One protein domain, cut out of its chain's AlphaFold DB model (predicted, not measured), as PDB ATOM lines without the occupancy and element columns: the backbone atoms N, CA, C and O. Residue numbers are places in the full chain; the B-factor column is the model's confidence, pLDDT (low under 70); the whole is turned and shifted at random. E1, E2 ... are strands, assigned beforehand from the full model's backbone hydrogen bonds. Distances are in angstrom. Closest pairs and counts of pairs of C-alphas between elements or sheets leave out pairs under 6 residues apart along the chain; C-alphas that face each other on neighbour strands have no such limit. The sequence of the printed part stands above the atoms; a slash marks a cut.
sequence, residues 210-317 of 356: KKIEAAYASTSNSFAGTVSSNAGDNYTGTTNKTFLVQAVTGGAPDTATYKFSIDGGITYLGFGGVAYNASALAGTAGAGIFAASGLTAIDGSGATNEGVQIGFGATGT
ATOM      1  N   LYS A 210     158.135 259.397 225.469       84.69
ATOM      2  CA  LYS A 210     157.983 258.089 226.089       84.69
ATOM      3  C   LYS A 210     159.149 257.213 225.658       84.69
ATOM      4  O   LYS A 210     159.306 256.956 224.464       84.69
ATOM      5  N   LYS A 211     159.950 256.753 226.617       82.88
ATOM      6  CA  LYS A 211     161.183 256.021 226.327       82.88
ATOM      7  C   LYS A 211     161.192 254.629 226.942       82.88
ATOM      8  O   LYS A 211     160.693 254.434 228.048       82.88
ATOM      9  N   ILE A 212     161.790 253.680 226.227       83.06
ATOM     10  CA  ILE A 212     162.302 252.445 226.820       83.06
ATOM     11  C   ILE A 212     163.692 252.771 227.364       83.06
ATOM     12  O   ILE A 212     164.562 253.231 226.624       83.06
ATOM     13  N   GLU A 213     163.893 252.559 228.661       83.88
ATOM     14  CA  GLU A 213     165.184 252.788 229.311       83.88
ATOM     15  C   GLU A 213     166.172 251.653 228.987       83.88
ATOM     16  O   GLU A 213     165.792 250.535 228.608       83.88
ATOM     17  N   ALA A 214     167.466 251.929 229.156       83.69
ATOM     18  CA  ALA A 214     168.494 250.902 229.046       83.69
ATOM     19  C   ALA A 214     168.263 249.796 230.088       83.69
ATOM     20  O   ALA A 214     168.065 250.071 231.275       83.69
ATOM     21  N   ALA A 215     168.310 248.536 229.654       82.56
ATOM     22  CA  ALA A 215     168.331 247.418 230.584       82.56
ATOM     23  C   ALA A 215     169.615 247.453 231.424       82.56
ATOM     24  O   ALA A 215     170.689 247.809 230.939       82.56
ATOM     25  N   TYR A 216     169.503 247.050 232.686       79.88
ATOM     26  CA  TYR A 216     170.633 246.956 233.598       79.88
ATOM     27  C   TYR A 216     170.566 245.635 234.368       79.88
ATOM     28  O   TYR A 216     169.487 245.115 234.661       79.88
ATOM     29  N   ALA A 217     171.731 245.086 234.702       78.25
ATOM     30  CA  ALA A 217     171.831 243.962 235.619       78.25
ATOM     31  C   ALA A 217     171.933 244.493 237.055       78.25
ATOM     32  O   ALA A 217     172.720 245.396 237.332       78.25
ATOM     33  N   SER A 218     171.143 243.932 237.974       72.88
ATOM     34  CA  SER A 218     171.267 244.251 239.400       72.88
ATOM     35  C   SER A 218     172.661 243.890 239.916       72.88
ATOM     36  O   SER A 218     173.181 242.817 239.608       72.88
ATOM     37  N   THR A 219     173.238 244.750 240.758       67.19
ATOM     38  CA  THR A 219     174.548 244.541 241.402       67.19
ATOM     39  C   THR A 219     174.565 243.362 242.374       67.19
ATOM     40  O   THR A 219     175.634 242.888 242.743       67.19
ATOM     41  N   SER A 220     173.391 242.867 242.779       68.62
ATOM     42  CA  SER A 220     173.244 241.672 243.622       68.62
ATOM     43  C   SER A 220     173.169 240.365 242.817       68.62
ATOM     44  O   SER A 220     172.960 239.303 243.397       68.62
ATOM     45  N   ASN A 221     173.289 240.422 241.487       67.50
ATOM     46  CA  ASN A 221     173.195 239.252 240.617       67.50
ATOM     47  C   ASN A 221     174.579 238.626 240.355       67.50
ATOM     48  O   ASN A 221     175.563 239.330 240.156       67.50
ATOM     49  N   SER A 222     174.643 237.294 240.292       67.31
ATOM     50  CA  SER A 222     175.835 236.526 239.887       67.31
ATOM     51  C   SER A 222     175.991 236.391 238.363       67.31
ATOM     52  O   SER A 222     176.913 235.730 237.889       67.31
ATOM     53  N   PHE A 223     175.078 236.968 237.576       67.94
ATOM     54  CA  PHE A 223     175.145 236.957 236.116       67.94
ATOM     55  C   PHE A 223     176.296 237.834 235.605       67.94
ATOM     56  O   PHE A 223     176.304 239.042 235.820       67.94
ATOM     57  N   ALA A 224     177.245 237.224 234.892       65.56
ATOM     58  CA  ALA A 224     178.427 237.901 234.353       65.56
ATOM     59  C   ALA A 224     178.246 238.458 232.925       65.56
ATOM     60  O   ALA A 224     179.149 239.120 232.412       65.56
ATOM     61  N   GLY A 225     177.120 238.169 232.262       68.00
ATOM     62  CA  GLY A 225     176.856 238.609 230.890       68.00
ATOM     63  C   GLY A 225     176.402 240.065 230.788       68.00
ATOM     64  O   GLY A 225     176.142 240.734 231.787       68.00
ATOM     65  N   THR A 226     176.275 240.558 229.558       73.00
ATOM     66  CA  THR A 226     175.656 241.863 229.291       73.00
ATOM     67  C   THR A 226     174.161 241.702 229.060       73.00
ATOM     68  O   THR A 226     173.710 240.696 228.513       73.00
ATOM     69  N   VAL A 227     173.390 242.704 229.474       75.06
ATOM     70  CA  VAL A 227     171.968 242.823 229.147       75.06
ATOM     71  C   VAL A 227     171.806 244.082 228.313       75.06
ATOM     72  O   VAL A 227     172.334 245.133 228.673       75.06
ATOM     73  N   SER A 228     171.103 243.979 227.194       78.38
ATOM     74  CA  SER A 228     170.739 245.121 226.358       78.38
ATOM     75  C   SER A 228     169.228 245.202 226.198       78.38
ATOM     76  O   SER A 228     168.536 244.192 226.320       78.38
ATOM     77  N   SER A 229     168.723 246.407 225.927       82.31
ATOM     78  CA  SER A 229     167.339 246.639 225.511       82.31
ATOM     79  C   SER A 229     167.266 247.397 224.190       82.31
ATOM     80  O   SER A 229     168.257 247.971 223.736       82.31
ATOM     81  N   ASN A 230     166.078 247.444 223.587       81.44
ATOM     82  CA  ASN A 230     165.738 248.370 222.503       81.44
ATOM     83  C   ASN A 230     165.492 249.801 223.029       81.44
ATOM     84  O   ASN A 230     164.462 250.400 222.724       81.44
ATOM     85  N   ALA A 231     166.406 250.319 223.854       83.69
ATOM     86  CA  ALA A 231     166.276 251.633 224.477       83.69
ATOM     87  C   ALA A 231     166.098 252.749 223.433       83.69
ATOM     88  O   ALA A 231     166.793 252.766 222.414       83.69
ATOM     89  N   GLY A 232     165.192 253.693 223.697       82.94
ATOM     90  CA  GLY A 232     164.856 254.770 222.763       82.94
ATOM     91  C   GLY A 232     163.425 255.288 222.903       82.94
ATOM     92  O   GLY A 232     162.694 254.891 223.808       82.94
ATOM     93  N   ASP A 233     163.024 256.178 221.992       79.38
ATOM     94  CA  ASP A 233     161.767 256.949 222.046       79.38
ATOM     95  C   ASP A 233     160.611 256.219 221.339       79.38
ATOM     96  O   ASP A 233     159.847 256.793 220.566       79.38
ATOM     97  N   ASN A 234     160.523 254.909 221.554       78.38
ATOM     98  CA  ASN A 234     159.611 253.997 220.865       78.38
ATOM     99  C   ASN A 234     158.517 253.423 221.777       78.38
ATOM    100  O   ASN A 234     157.763 252.561 221.335       78.38
ATOM    101  N   TYR A 235     158.397 253.884 223.028       80.81
ATOM    102  CA  TYR A 235     157.354 253.402 223.935       80.81
ATOM    103  C   TYR A 235     155.998 254.051 223.620       80.81
ATOM    104  O   TYR A 235     155.801 255.244 223.835       80.81
ATOM    105  N   THR A 236     155.018 253.280 223.149       79.31
ATOM    106  CA  THR A 236     153.673 253.814 222.843       79.31
ATOM    107  C   THR A 236     152.704 253.745 224.026       79.31
ATOM    108  O   THR A 236     151.695 254.460 224.036       79.31
ATOM    109  N   GLY A 237     153.020 252.948 225.054       77.44
ATOM    110  CA  GLY A 237     152.136 252.684 226.189       77.44
ATOM    111  C   GLY A 237     151.744 253.929 226.994       77.44
ATOM    112  O   GLY A 237     152.331 255.009 226.886       77.44
ATOM    113  N   THR A 238     150.685 253.804 227.791       76.56
ATOM    114  CA  THR A 238     150.087 254.922 228.546       76.56
ATOM    115  C   THR A 238     150.528 254.991 230.007       76.56
ATOM    116  O   THR A 238     150.371 256.035 230.635       76.56
ATOM    117  N   THR A 239     151.101 253.915 230.546       78.00
ATOM    118  CA  THR A 239     151.579 253.816 231.934       78.00
ATOM    119  C   THR A 239     153.045 253.416 231.968       78.00
ATOM    120  O   THR A 239     153.507 252.735 231.060       78.00
ATOM    121  N   ASN A 240     153.782 253.759 233.023       77.38
ATOM    122  CA  ASN A 240     155.122 253.199 233.213       77.38
ATOM    123  C   ASN A 240     155.011 251.692 233.486       77.38
ATOM    124  O   ASN A 240     154.120 251.261 234.221       77.38
ATOM    125  N   LYS A 241     155.900 250.899 232.885       78.50
ATOM    126  CA  LYS A 241     156.020 249.458 233.125       78.50
ATOM    127  C   LYS A 241     157.473 249.139 233.446       78.50
ATOM    128  O   LYS A 241     158.363 249.569 232.718       78.50
ATOM    129  N   THR A 242     157.687 248.360 234.498       81.19
ATOM    130  CA  THR A 242     159.009 247.842 234.858       81.19
ATOM    131  C   THR A 242     159.001 246.342 234.636       81.19
ATOM    132  O   THR A 242     158.139 245.645 235.166       81.19
ATOM    133  N   PHE A 243     159.957 245.852 233.852       81.75
ATOM    134  CA  PHE A 243     160.134 244.426 233.609       81.75
ATOM    135  C   PHE A 243     161.302 243.920 234.446       81.75
ATOM    136  O   PHE A 243     162.436 244.361 234.267       81.75
ATOM    137  N   LEU A 244     161.030 242.986 235.353       83.81
ATOM    138  CA  LEU A 244     162.062 242.278 236.098       83.81
ATOM    139  C   LEU A 244     162.301 240.926 235.437       83.81
ATOM    140  O   LEU A 244     161.412 240.081 235.429       83.81
ATOM    141  N   VAL A 245     163.499 240.703 234.907       82.06
ATOM    142  CA  VAL A 245     163.863 239.431 234.277       82.06
ATOM    143  C   VAL A 245     164.783 238.635 235.191       82.06
ATOM    144  O   VAL A 245     165.766 239.158 235.709       82.06
ATOM    145  N   GLN A 246     164.462 237.356 235.383       82.00
ATOM    146  CA  GLN A 246     165.243 236.428 236.190       82.00
ATOM    147  C   GLN A 246     165.645 235.212 235.353       82.00
ATOM    148  O   GLN A 246     164.790 234.530 234.784       82.00
ATOM    149  N   ALA A 247     166.942 234.906 235.327       77.06
ATOM    150  CA  ALA A 247     167.438 233.642 234.797       77.06
ATOM    151  C   ALA A 247     167.012 232.489 235.721       77.06
ATOM    152  O   ALA A 247     167.183 232.554 236.936       77.06
ATOM    153  N   VAL A 248     166.433 231.445 235.136       77.12
ATOM    154  CA  VAL A 248     165.965 230.236 235.824       77.12
ATOM    155  C   VAL A 248     167.038 229.152 235.782       77.12
ATOM    156  O   VAL A 248     167.343 228.555 236.810       77.12
ATOM    157  N   THR A 249     167.632 228.920 234.610       73.94
ATOM    158  CA  THR A 249     168.653 227.887 234.409       73.94
ATOM    159  C   THR A 249     169.868 228.534 233.769       73.94
ATOM    160  O   THR A 249     169.738 229.193 232.736       73.94
ATOM    161  N   GLY A 250     171.040 228.374 234.387       64.25
ATOM    162  CA  GLY A 250     172.308 228.808 233.802       64.25
ATOM    163  C   GLY A 250     172.688 227.936 232.603       64.25
ATOM    164  O   GLY A 250     172.473 226.728 232.621       64.25
ATOM    165  N   GLY A 251     173.256 228.544 231.566       63.12
ATOM    166  CA  GLY A 251     173.669 227.867 230.338       63.12
ATOM    167  C   GLY A 251     174.460 228.807 229.430       63.12
ATOM    168  O   GLY A 251     174.563 230.003 229.710       63.12
ATOM    169  N   ALA A 252     175.020 228.275 228.345       63.16
ATOM    170  CA  ALA A 252     175.574 229.090 227.264       63.16
ATOM    171  C   ALA A 252     174.498 230.045 226.687       63.16
ATOM    172  O   ALA A 252     173.298 229.776 226.862       63.16
ATOM    173  N   PRO A 253     174.888 231.126 225.977       58.34
ATOM    174  CA  PRO A 253     173.950 231.906 225.167       58.34
ATOM    175  C   PRO A 253     173.054 230.972 224.344       58.34
ATOM    176  O   PRO A 253     173.519 229.937 223.870       58.34
ATOM    177  N   ASP A 254     171.765 231.289 224.261       63.47
ATOM    178  CA  ASP A 254     170.717 230.507 223.592       63.47
ATOM    179  C   ASP A 254     170.282 229.203 224.305       63.47
ATOM    180  O   ASP A 254     169.338 228.549 223.864       63.47
ATOM    181  N   THR A 255     170.892 228.840 225.445       67.25
ATOM    182  CA  THR A 255     170.479 227.672 226.266       67.25
ATOM    183  C   THR A 255     169.982 228.030 227.665       67.25
ATOM    184  O   THR A 255     169.188 227.287 228.241       67.25
ATOM    185  N   ALA A 256     170.412 229.168 228.221       70.31
ATOM    186  CA  ALA A 256     169.901 229.650 229.499       70.31
ATOM    187  C   ALA A 256     168.417 230.029 229.375       70.31
ATOM    188  O   ALA A 256     168.022 230.674 228.408       70.31
ATOM    189  N   THR A 257     167.593 229.662 230.354       77.06
ATOM    190  CA  THR A 257     166.157 229.993 230.363       77.06
ATOM    191  C   THR A 257     165.875 231.141 231.323       77.06
ATOM    192  O   THR A 257     166.467 231.184 232.401       77.06
ATOM    193  N   TYR A 258     164.926 232.016 231.004       79.19
ATOM    194  CA  TYR A 258     164.495 233.127 231.848       79.19
ATOM    195  C   TYR A 258     162.974 233.175 232.030       79.19
ATOM    196  O   TYR A 258     162.201 232.584 231.275       79.19
ATOM    197  N   LYS A 259     162.557 233.909 233.057       84.25
ATOM    198  CA  LYS A 259     161.177 234.308 233.349       84.25
ATOM    199  C   LYS A 259     161.151 235.814 233.595       84.25
ATOM    200  O   LYS A 259     162.170 236.377 234.000       84.25
ATOM    201  N   PHE A 260     160.021 236.470 233.376       84.81
ATOM    202  CA  PHE A 260     159.901 237.911 233.598       84.81
ATOM    203  C   PHE A 260     158.719 238.253 234.492       84.81
ATOM    204  O   PHE A 260     157.796 237.466 234.634       84.81
ATOM    205  N   SER A 261     158.741 239.425 235.100       85.62
ATOM    206  CA  SER A 261     157.670 239.952 235.932       85.62
ATOM    207  C   SER A 261     157.386 241.391 235.524       85.62
ATOM    208  O   SER A 261     158.308 242.132 235.186       85.62
ATOM    209  N   ILE A 262     156.112 241.773 235.559       84.00
ATOM    210  CA  ILE A 262     155.632 243.142 235.308       84.00
ATOM    211  C   ILE A 262     155.115 243.826 236.581       84.00
ATOM    212  O   ILE A 262     154.649 244.961 236.533       84.00
ATOM    213  N   ASP A 263     155.169 243.126 237.715       83.06
ATOM    214  CA  ASP A 263     154.590 243.525 239.000       83.06
ATOM    215  C   ASP A 263     155.643 243.578 240.118       83.06
ATOM    216  O   ASP A 263     155.337 243.399 241.294       83.06
ATOM    217  N   GLY A 264     156.904 243.821 239.751       80.12
ATOM    218  CA  GLY A 264     158.000 243.956 240.712       80.12
ATOM    219  C   GLY A 264     158.451 242.636 241.346       80.12
ATOM    220  O   GLY A 264     159.067 242.649 242.406       80.12
ATOM    221  N   GLY A 265     158.172 241.501 240.701       81.69
ATOM    222  CA  GLY A 265     158.604 240.169 241.128       81.69
ATOM    223  C   GLY A 265     157.572 239.384 241.936       81.69
ATOM    224  O   GLY A 265     157.918 238.321 242.449       81.69
ATOM    225  N   ILE A 266     156.328 239.867 242.053       84.81
ATOM    226  CA  ILE A 266     155.255 239.147 242.760       84.81
ATOM    227  C   ILE A 266     154.837 237.923 241.944       84.81
ATOM    228  O   ILE A 266     154.775 236.810 242.468       84.81
ATOM    229  N   THR A 267     154.595 238.113 240.648       89.31
ATOM    230  CA  THR A 267     154.298 237.035 239.710       89.31
ATOM    231  C   THR A 267     155.324 237.001 238.594       89.31
ATOM    232  O   THR A 267     155.805 238.029 238.115       89.31
ATOM    233  N   TYR A 268     155.674 235.786 238.179       87.50
ATOM    234  CA  TYR A 268     156.543 235.565 237.036       87.50
ATOM    235  C   TYR A 268     155.776 234.898 235.904       87.50
ATOM    236  O   TYR A 268     155.016 233.949 236.104       87.50
ATOM    237  N   LEU A 269     156.033 235.395 234.706       86.56
ATOM    238  CA  LEU A 269     155.451 234.997 233.447       86.56
ATOM    239  C   LEU A 269     156.536 234.378 232.557       86.56
ATOM    240  O   LEU A 269     157.721 234.731 232.624       86.56
ATOM    241  N   GLY A 270     156.108 233.412 231.755       80.25
ATOM    242  CA  GLY A 270     156.853 232.836 230.646       80.25
ATOM    243  C   GLY A 270     156.397 233.415 229.306       80.25
ATOM    244  O   GLY A 270     155.749 234.462 229.248       80.25
ATOM    245  N   PHE A 271     156.710 232.717 228.215       75.94
ATOM    246  CA  PHE A 271     156.345 233.143 226.860       75.94
ATOM    247  C   PHE A 271     154.844 233.457 226.717       75.94
ATOM    248  O   PHE A 271     153.995 232.710 227.213       75.94
ATOM    249  N   GLY A 272     154.528 234.564 226.033       74.50
ATOM    250  CA  GLY A 272     153.153 235.013 225.784       74.50
ATOM    251  C   GLY A 272     152.452 235.651 226.989       74.50
ATOM    252  O   GLY A 272     151.238 235.831 226.951       74.50
ATOM    253  N   GLY A 273     153.173 235.947 228.077       78.75
ATOM    254  CA  GLY A 273     152.589 236.557 229.278       78.75
ATOM    255  C   GLY A 273     151.773 235.595 230.147       78.75
ATOM    256  O   GLY A 273     150.998 236.038 230.991       78.75
ATOM    257  N   VAL A 274     151.932 234.284 229.961       83.00
ATOM    258  CA  VAL A 274     151.269 233.251 230.774       83.00
ATOM    259  C   VAL A 274     152.107 232.922 232.008       83.00
ATOM    260  O   VAL A 274     153.330 233.049 231.977       83.00
ATOM    261  N   ALA A 275     151.462 232.495 233.097       87.12
ATOM    262  CA  ALA A 275     152.127 232.125 234.347       87.12
ATOM    263  C   ALA A 275     153.285 231.138 234.119       87.12
ATOM    264  O   ALA A 275     153.138 230.137 233.416       87.12
ATOM    265  N   TYR A 276     154.436 231.438 234.722       87.25
ATOM    266  CA  TYR A 276     155.655 230.659 234.552       87.25
ATOM    267  C   TYR A 276     155.528 229.230 235.122       87.25
ATOM    268  O   TYR A 276     155.164 229.044 236.283       87.25
ATOM    269  N   ASN A 277     155.914 228.227 234.329       83.56
ATOM    270  CA  ASN A 277     155.995 226.816 234.693       83.56
ATOM    271  C   ASN A 277     157.371 226.242 234.309       83.56
ATOM    272  O   ASN A 277     157.708 226.133 233.129       83.56
ATOM    273  N   ALA A 278     158.140 225.807 235.311       78.19
ATOM    274  CA  ALA A 278     159.481 225.249 235.131       78.19
ATOM    275  C   ALA A 278     159.522 223.915 234.364       78.19
ATOM    276  O   ALA A 278     160.580 223.527 233.880       78.19
ATOM    277  N   SER A 279     158.387 223.221 234.244       78.25
ATOM    278  CA  SER A 279     158.287 221.935 233.540       78.25
ATOM    279  C   SER A 279     157.841 222.069 232.079       78.25
ATOM    280  O   SER A 279     157.778 221.068 231.370       78.25
ATOM    281  N   ALA A 280     157.480 223.272 231.624       71.69
ATOM    282  CA  ALA A 280     156.982 223.479 230.268       71.69
ATOM    283  C   ALA A 280     158.138 223.584 229.254       71.69
ATOM    284  O   ALA A 280     159.166 224.209 229.520       71.69
ATOM    285  N   LEU A 281     157.968 222.959 228.084       70.12
ATOM    286  CA  LEU A 281     158.962 222.946 227.006       70.12
ATOM    287  C   LEU A 281     159.000 224.283 226.248       70.12
ATOM    288  O   LEU A 281     158.028 225.043 226.250       70.12
ATOM    289  N   ALA A 282     160.109 224.518 225.540       67.56
ATOM    290  CA  ALA A 282     160.323 225.647 224.635       67.56
ATOM    291  C   ALA A 282     159.071 226.002 223.809       67.56
ATOM    292  O   ALA A 282     158.507 225.137 223.143       67.56
ATOM    293  N   GLY A 283     158.645 227.269 223.835       62.84
ATOM    294  CA  GLY A 283     157.539 227.759 222.999       62.84
ATOM    295  C   GLY A 283     156.129 227.376 223.466       62.84
ATOM    296  O   GLY A 283     155.158 227.721 222.796       62.84
ATOM    297  N   THR A 284     155.986 226.709 224.615       68.69
ATOM    298  CA  THR A 284     154.672 226.505 225.243       68.69
ATOM    299  C   THR A 284     154.278 227.754 226.030       68.69
ATOM    300  O   THR A 284     155.121 228.375 226.683       68.69
ATOM    301  N   ALA A 285     152.996 228.114 226.013       66.62
ATOM    302  CA  ALA A 285     152.472 229.197 226.836       66.62
ATOM    303  C   ALA A 285     152.799 228.948 228.325       66.62
ATOM    304  O   ALA A 285     152.410 227.923 228.885       66.62
ATOM    305  N   GLY A 286     153.554 229.859 228.944       70.38
ATOM    306  CA  GLY A 286     153.984 229.755 230.344       70.38
ATOM    307  C   GLY A 286     155.340 229.072 230.567       70.38
ATOM    308  O   GLY A 286     155.819 229.043 231.695       70.38
ATOM    309  N   ALA A 287     156.018 228.570 229.531       72.12
ATOM    310  CA  ALA A 287     157.399 228.084 229.652       72.12
ATOM    311  C   ALA A 287     158.415 229.234 229.761       72.12
ATOM    312  O   ALA A 287     158.176 230.340 229.266       72.12
ATOM    313  N   GLY A 288     159.571 228.968 230.379       70.25
ATOM    314  CA  GLY A 288     160.699 229.903 230.370       70.25
ATOM    315  C   GLY A 288     161.209 230.163 228.948       70.25
ATOM    316  O   GLY A 288     161.257 229.248 228.128       70.25
ATOM    317  N   ILE A 289     161.584 231.406 228.652       70.00
ATOM    318  CA  ILE A 289     162.098 231.812 227.334       70.00
ATOM    319  C   ILE A 289     163.624 231.628 227.313       70.00
ATOM    320  O   ILE A 289     164.275 231.804 228.340       70.00
ATOM    321  N   PHE A 290     164.223 231.271 226.174       72.62
ATOM    322  CA  PHE A 290     165.683 231.162 226.048       72.62
ATOM    323  C   PHE A 290     166.332 232.540 225.932       72.62
ATOM    324  O   PHE A 290     165.872 233.395 225.177       72.62
ATOM    325  N   ALA A 291     167.416 232.749 226.670       69.94
ATOM    326  CA  ALA A 291     168.246 233.938 226.597       69.94
ATOM    327  C   ALA A 291     168.964 233.974 225.241       69.94
ATOM    328  O   ALA A 291     169.985 233.314 225.069       69.94
ATOM    329  N   ALA A 292     168.411 234.720 224.285       65.69
ATOM    330  CA  ALA A 292     168.988 234.851 222.954       65.69
ATOM    331  C   ALA A 292     170.145 235.864 222.924       65.69
ATOM    332  O   ALA A 292     170.125 236.877 223.633       65.69
ATOM    333  N   SER A 293     171.112 235.634 222.033       64.88
ATOM    334  CA  SER A 293     172.200 236.581 221.716       64.88
ATOM    335  C   SER A 293     171.749 237.859 220.974       64.88
ATOM    336  O   SER A 293     172.563 238.746 220.711       64.88
ATOM    337  N   GLY A 294     170.450 237.993 220.678       69.12
ATOM    338  CA  GLY A 294     169.818 239.168 220.073       69.12
ATOM    339  C   GLY A 294     168.601 239.660 220.863       69.12
ATOM    340  O   GLY A 294     168.039 238.934 221.682       69.12
ATOM    341  N   LEU A 295     168.192 240.906 220.612       72.31
ATOM    342  CA  LEU A 295     167.018 241.516 221.239       72.31
ATOM    343  C   LEU A 295     165.739 240.757 220.837       72.31
ATOM    344  O   LEU A 295     165.399 240.689 219.656       72.31
ATOM    345  N   THR A 296     165.011 240.211 221.815       70.38
ATOM    346  CA  THR A 296     163.718 239.529 221.610       70.38
ATOM    347  C   THR A 296     162.641 240.131 222.505       70.38
ATOM    348  O   THR A 296     162.930 240.499 223.642       70.38
ATOM    349  N   ALA A 297     161.411 240.270 221.995       75.12
ATOM    350  CA  ALA A 297     160.295 240.826 222.764       75.12
ATOM    351  C   ALA A 297     159.960 239.918 223.956       75.12
ATOM    352  O   ALA A 297     159.665 238.738 223.766       75.12
ATOM    353  N   ILE A 298     159.985 240.477 225.168       71.69
ATOM    354  CA  ILE A 298     159.779 239.723 226.417       71.69
ATOM    355  C   ILE A 298     158.384 239.076 226.465       71.69
ATOM    356  O   ILE A 298     158.226 237.965 226.966       71.69
ATOM    357  N   ASP A 299     157.368 239.752 225.932       71.62
ATOM    358  CA  ASP A 299     155.973 239.303 225.953       71.62
ATOM    359  C   ASP A 299     155.592 238.389 224.774       71.62
ATOM    360  O   ASP A 299     154.474 237.877 224.735       71.62
ATOM    361  N   GLY A 300     156.499 238.158 223.820       64.88
ATOM    362  CA  GLY A 300     156.229 237.368 222.617       64.88
ATOM    363  C   GLY A 300     155.317 238.048 221.587       64.88
ATOM    364  O   GLY A 300     154.939 237.406 220.612       64.88
ATOM    365  N   SER A 301     154.985 239.334 221.757       65.69
ATOM    366  CA  SER A 301     154.060 240.064 220.873       65.69
ATOM    367  C   SER A 301     154.593 240.281 219.452       65.69
ATOM    368  O   SER A 301     153.820 240.580 218.545       65.69
ATOM    369  N   GLY A 302     155.912 240.167 219.238       58.94
ATOM    370  CA  GLY A 302     156.558 240.392 217.938       58.94
ATOM    371  C   GLY A 302     156.437 241.827 217.402       58.94
ATOM    372  O   GLY A 302     156.964 242.122 216.331       58.94
ATOM    373  N   ALA A 303     155.773 242.729 218.130       54.44
ATOM    374  CA  ALA A 303     155.536 244.101 217.717       54.44
ATOM    375  C   ALA A 303     156.706 244.998 218.139       54.44
ATOM    376  O   ALA A 303     157.080 245.067 219.309       54.44
ATOM    377  N   THR A 304     157.257 245.741 217.181       53.00
ATOM    378  CA  THR A 304     158.423 246.625 217.360       53.00
ATOM    379  C   THR A 304     158.169 247.834 218.270       53.00
ATOM    380  O   THR A 304     159.121 248.525 218.629       53.00
ATOM    381  N   ASN A 305     156.911 248.104 218.640       52.53
ATOM    382  CA  ASN A 305     156.510 249.396 219.209       52.53
ATOM    383  C   ASN A 305     155.906 249.316 220.626       52.53
ATOM    384  O   ASN A 305     155.721 250.349 221.258       52.53
ATOM    385  N   GLU A 306     155.615 248.120 221.148       58.19
ATOM    386  CA  GLU A 306     155.074 247.951 222.515       58.19
ATOM    387  C   GLU A 306     155.908 247.014 223.396       58.19
ATOM    388  O   GLU A 306     155.889 247.147 224.622       58.19
ATOM    389  N   GLY A 307     156.685 246.112 222.788       63.56
ATOM    390  CA  GLY A 307     157.526 245.166 223.508       63.56
ATOM    391  C   GLY A 307     158.872 245.769 223.911       63.56
ATOM    392  O   GLY A 307     159.628 246.268 223.071       63.56
ATOM    393  N   VAL A 308     159.219 245.654 225.195       72.25
ATOM    394  CA  VAL A 308     160.626 245.730 225.608       72.25
ATOM    395  C   VAL A 308     161.308 244.495 225.041       72.25
ATOM    396  O   VAL A 308     160.871 243.368 225.289       72.25
ATOM    397  N   GLN A 309     162.354 244.707 224.252       76.81
ATOM    398  CA  GLN A 309     163.199 243.626 223.784       76.81
ATOM    399  C   GLN A 309     164.424 243.529 224.680       76.81
ATOM    400  O   GLN A 309     164.988 244.566 225.020       76.81
ATOM    401  N   ILE A 310     164.840 242.318 225.053       72.62
ATOM    402  CA  ILE A 310     166.073 242.093 225.821       72.62
ATOM    403  C   ILE A 310     166.973 241.099 225.097       72.62
ATOM    404  O   ILE A 310     166.497 240.129 224.508       72.62
ATOM    405  N   GLY A 311     168.275 241.369 225.133       72.56
ATOM    406  CA  GLY A 311     169.325 240.502 224.616       72.56
ATOM    407  C   GLY A 311     170.334 240.192 225.713       72.56
ATOM    408  O   GLY A 311     170.621 241.046 226.557       72.56
ATOM    409  N   PHE A 312     170.866 238.972 225.694       72.06
ATOM    410  CA  PHE A 312     171.876 238.510 226.642       72.06
ATOM    411  C   PHE A 312     173.185 238.243 225.900       72.06
ATOM    412  O   PHE A 312     173.256 237.381 225.028       72.06
ATOM    413  N   GLY A 313     174.233 238.994 226.232       62.12
ATOM    414  CA  GLY A 313     175.556 238.832 225.635       62.12
ATOM    415  C   GLY A 313     176.508 238.045 226.534       62.12
ATOM    416  O   GLY A 313     176.509 238.207 227.755       62.12
ATOM    417  N   ALA A 314     177.370 237.225 225.929       54.81
ATOM    418  CA  ALA A 314     178.532 236.665 226.612       54.81
ATOM    419  C   ALA A 314     179.647 237.720 226.696       54.81
ATOM    420  O   ALA A 314     180.158 238.176 225.673       54.81
ATOM    421  N   THR A 315     180.080 238.074 227.904       44.19
ATOM    422  CA  THR A 315     181.423 238.631 228.119       44.19
ATOM    423  C   THR A 315     182.441 237.507 227.908       44.19
ATOM    424  O   THR A 315     182.267 236.379 228.363       44.19
ATOM    425  N   GLY A 316     183.448 237.781 227.082       42.75
ATOM    426  CA  GLY A 316     184.193 236.757 226.359       42.75
ATOM    427  C   GLY A 316     184.992 235.750 227.190       42.75
ATOM    428  O   GLY A 316     185.499 236.034 228.268       42.75
ATOM    429  N   THR A 317     185.236 234.594 226.574       30.61
ATOM    430  CA  THR A 317     186.454 233.801 226.783       30.61
ATOM    431  C   THR A 317     186.966 233.306 225.430       30.61
ATOM    432  O   THR A 317     186.670 232.207 224.979       30.61
TER     433      THR A 317
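Overview. This is residues 210 to 317 of the 356 residues of a protein of Nitrospirae bacterium (UniProt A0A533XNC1). This domain has little regular structure: two small two-stranded ribbons, the hairpin E2-E3 and the pair E1-E4, stand apart in a body made mostly of loops. The long loop of residues 262 to 308 is tied by short antiparallel pairings to both ribbons, residues 289 to 290 to E3 and 296 to 297 to E4. The 108 printed residues hold no named helix and four strands, E1 to E4 along the chain, all strand in class, with 20 residues in named elements. The whole is compact and rounded, radius of gyration of the C-alphas 13.3 A, spanning 35 by 32 by 25 A.

Arrangement. Look first at E2, residues 244 to 249, and E3, residues 257 to 261, an antiparallel hairpin at 154 degrees; N 246 and O 259 are 2.9 A apart, within hydrogen-bond range. Then find E1, residues 226 to 229, antiparallel to E4, residues 309 to 313, at 161 degrees, with N 228 and O 311 at 3.0 A.

Along the chain. Find C-alpha 244 at (162.062, 242.278, 236.098), where E2 begins its 15.9 A; E3 spans 14.2 A. E1 spans 10.3 A, and E4 runs 13.4 A to C-alpha 313 at (175.556, 238.832, 225.635).

Size, cuts and confidence. The C-alphas of Thr 238 and Thr 317, the two farthest apart, are 42.1 A apart. The printed part has no cut; links E1 to E2 and E3 to E4 are long. Look for pLDDT under 70 in 34 residues, among them 300 to 307.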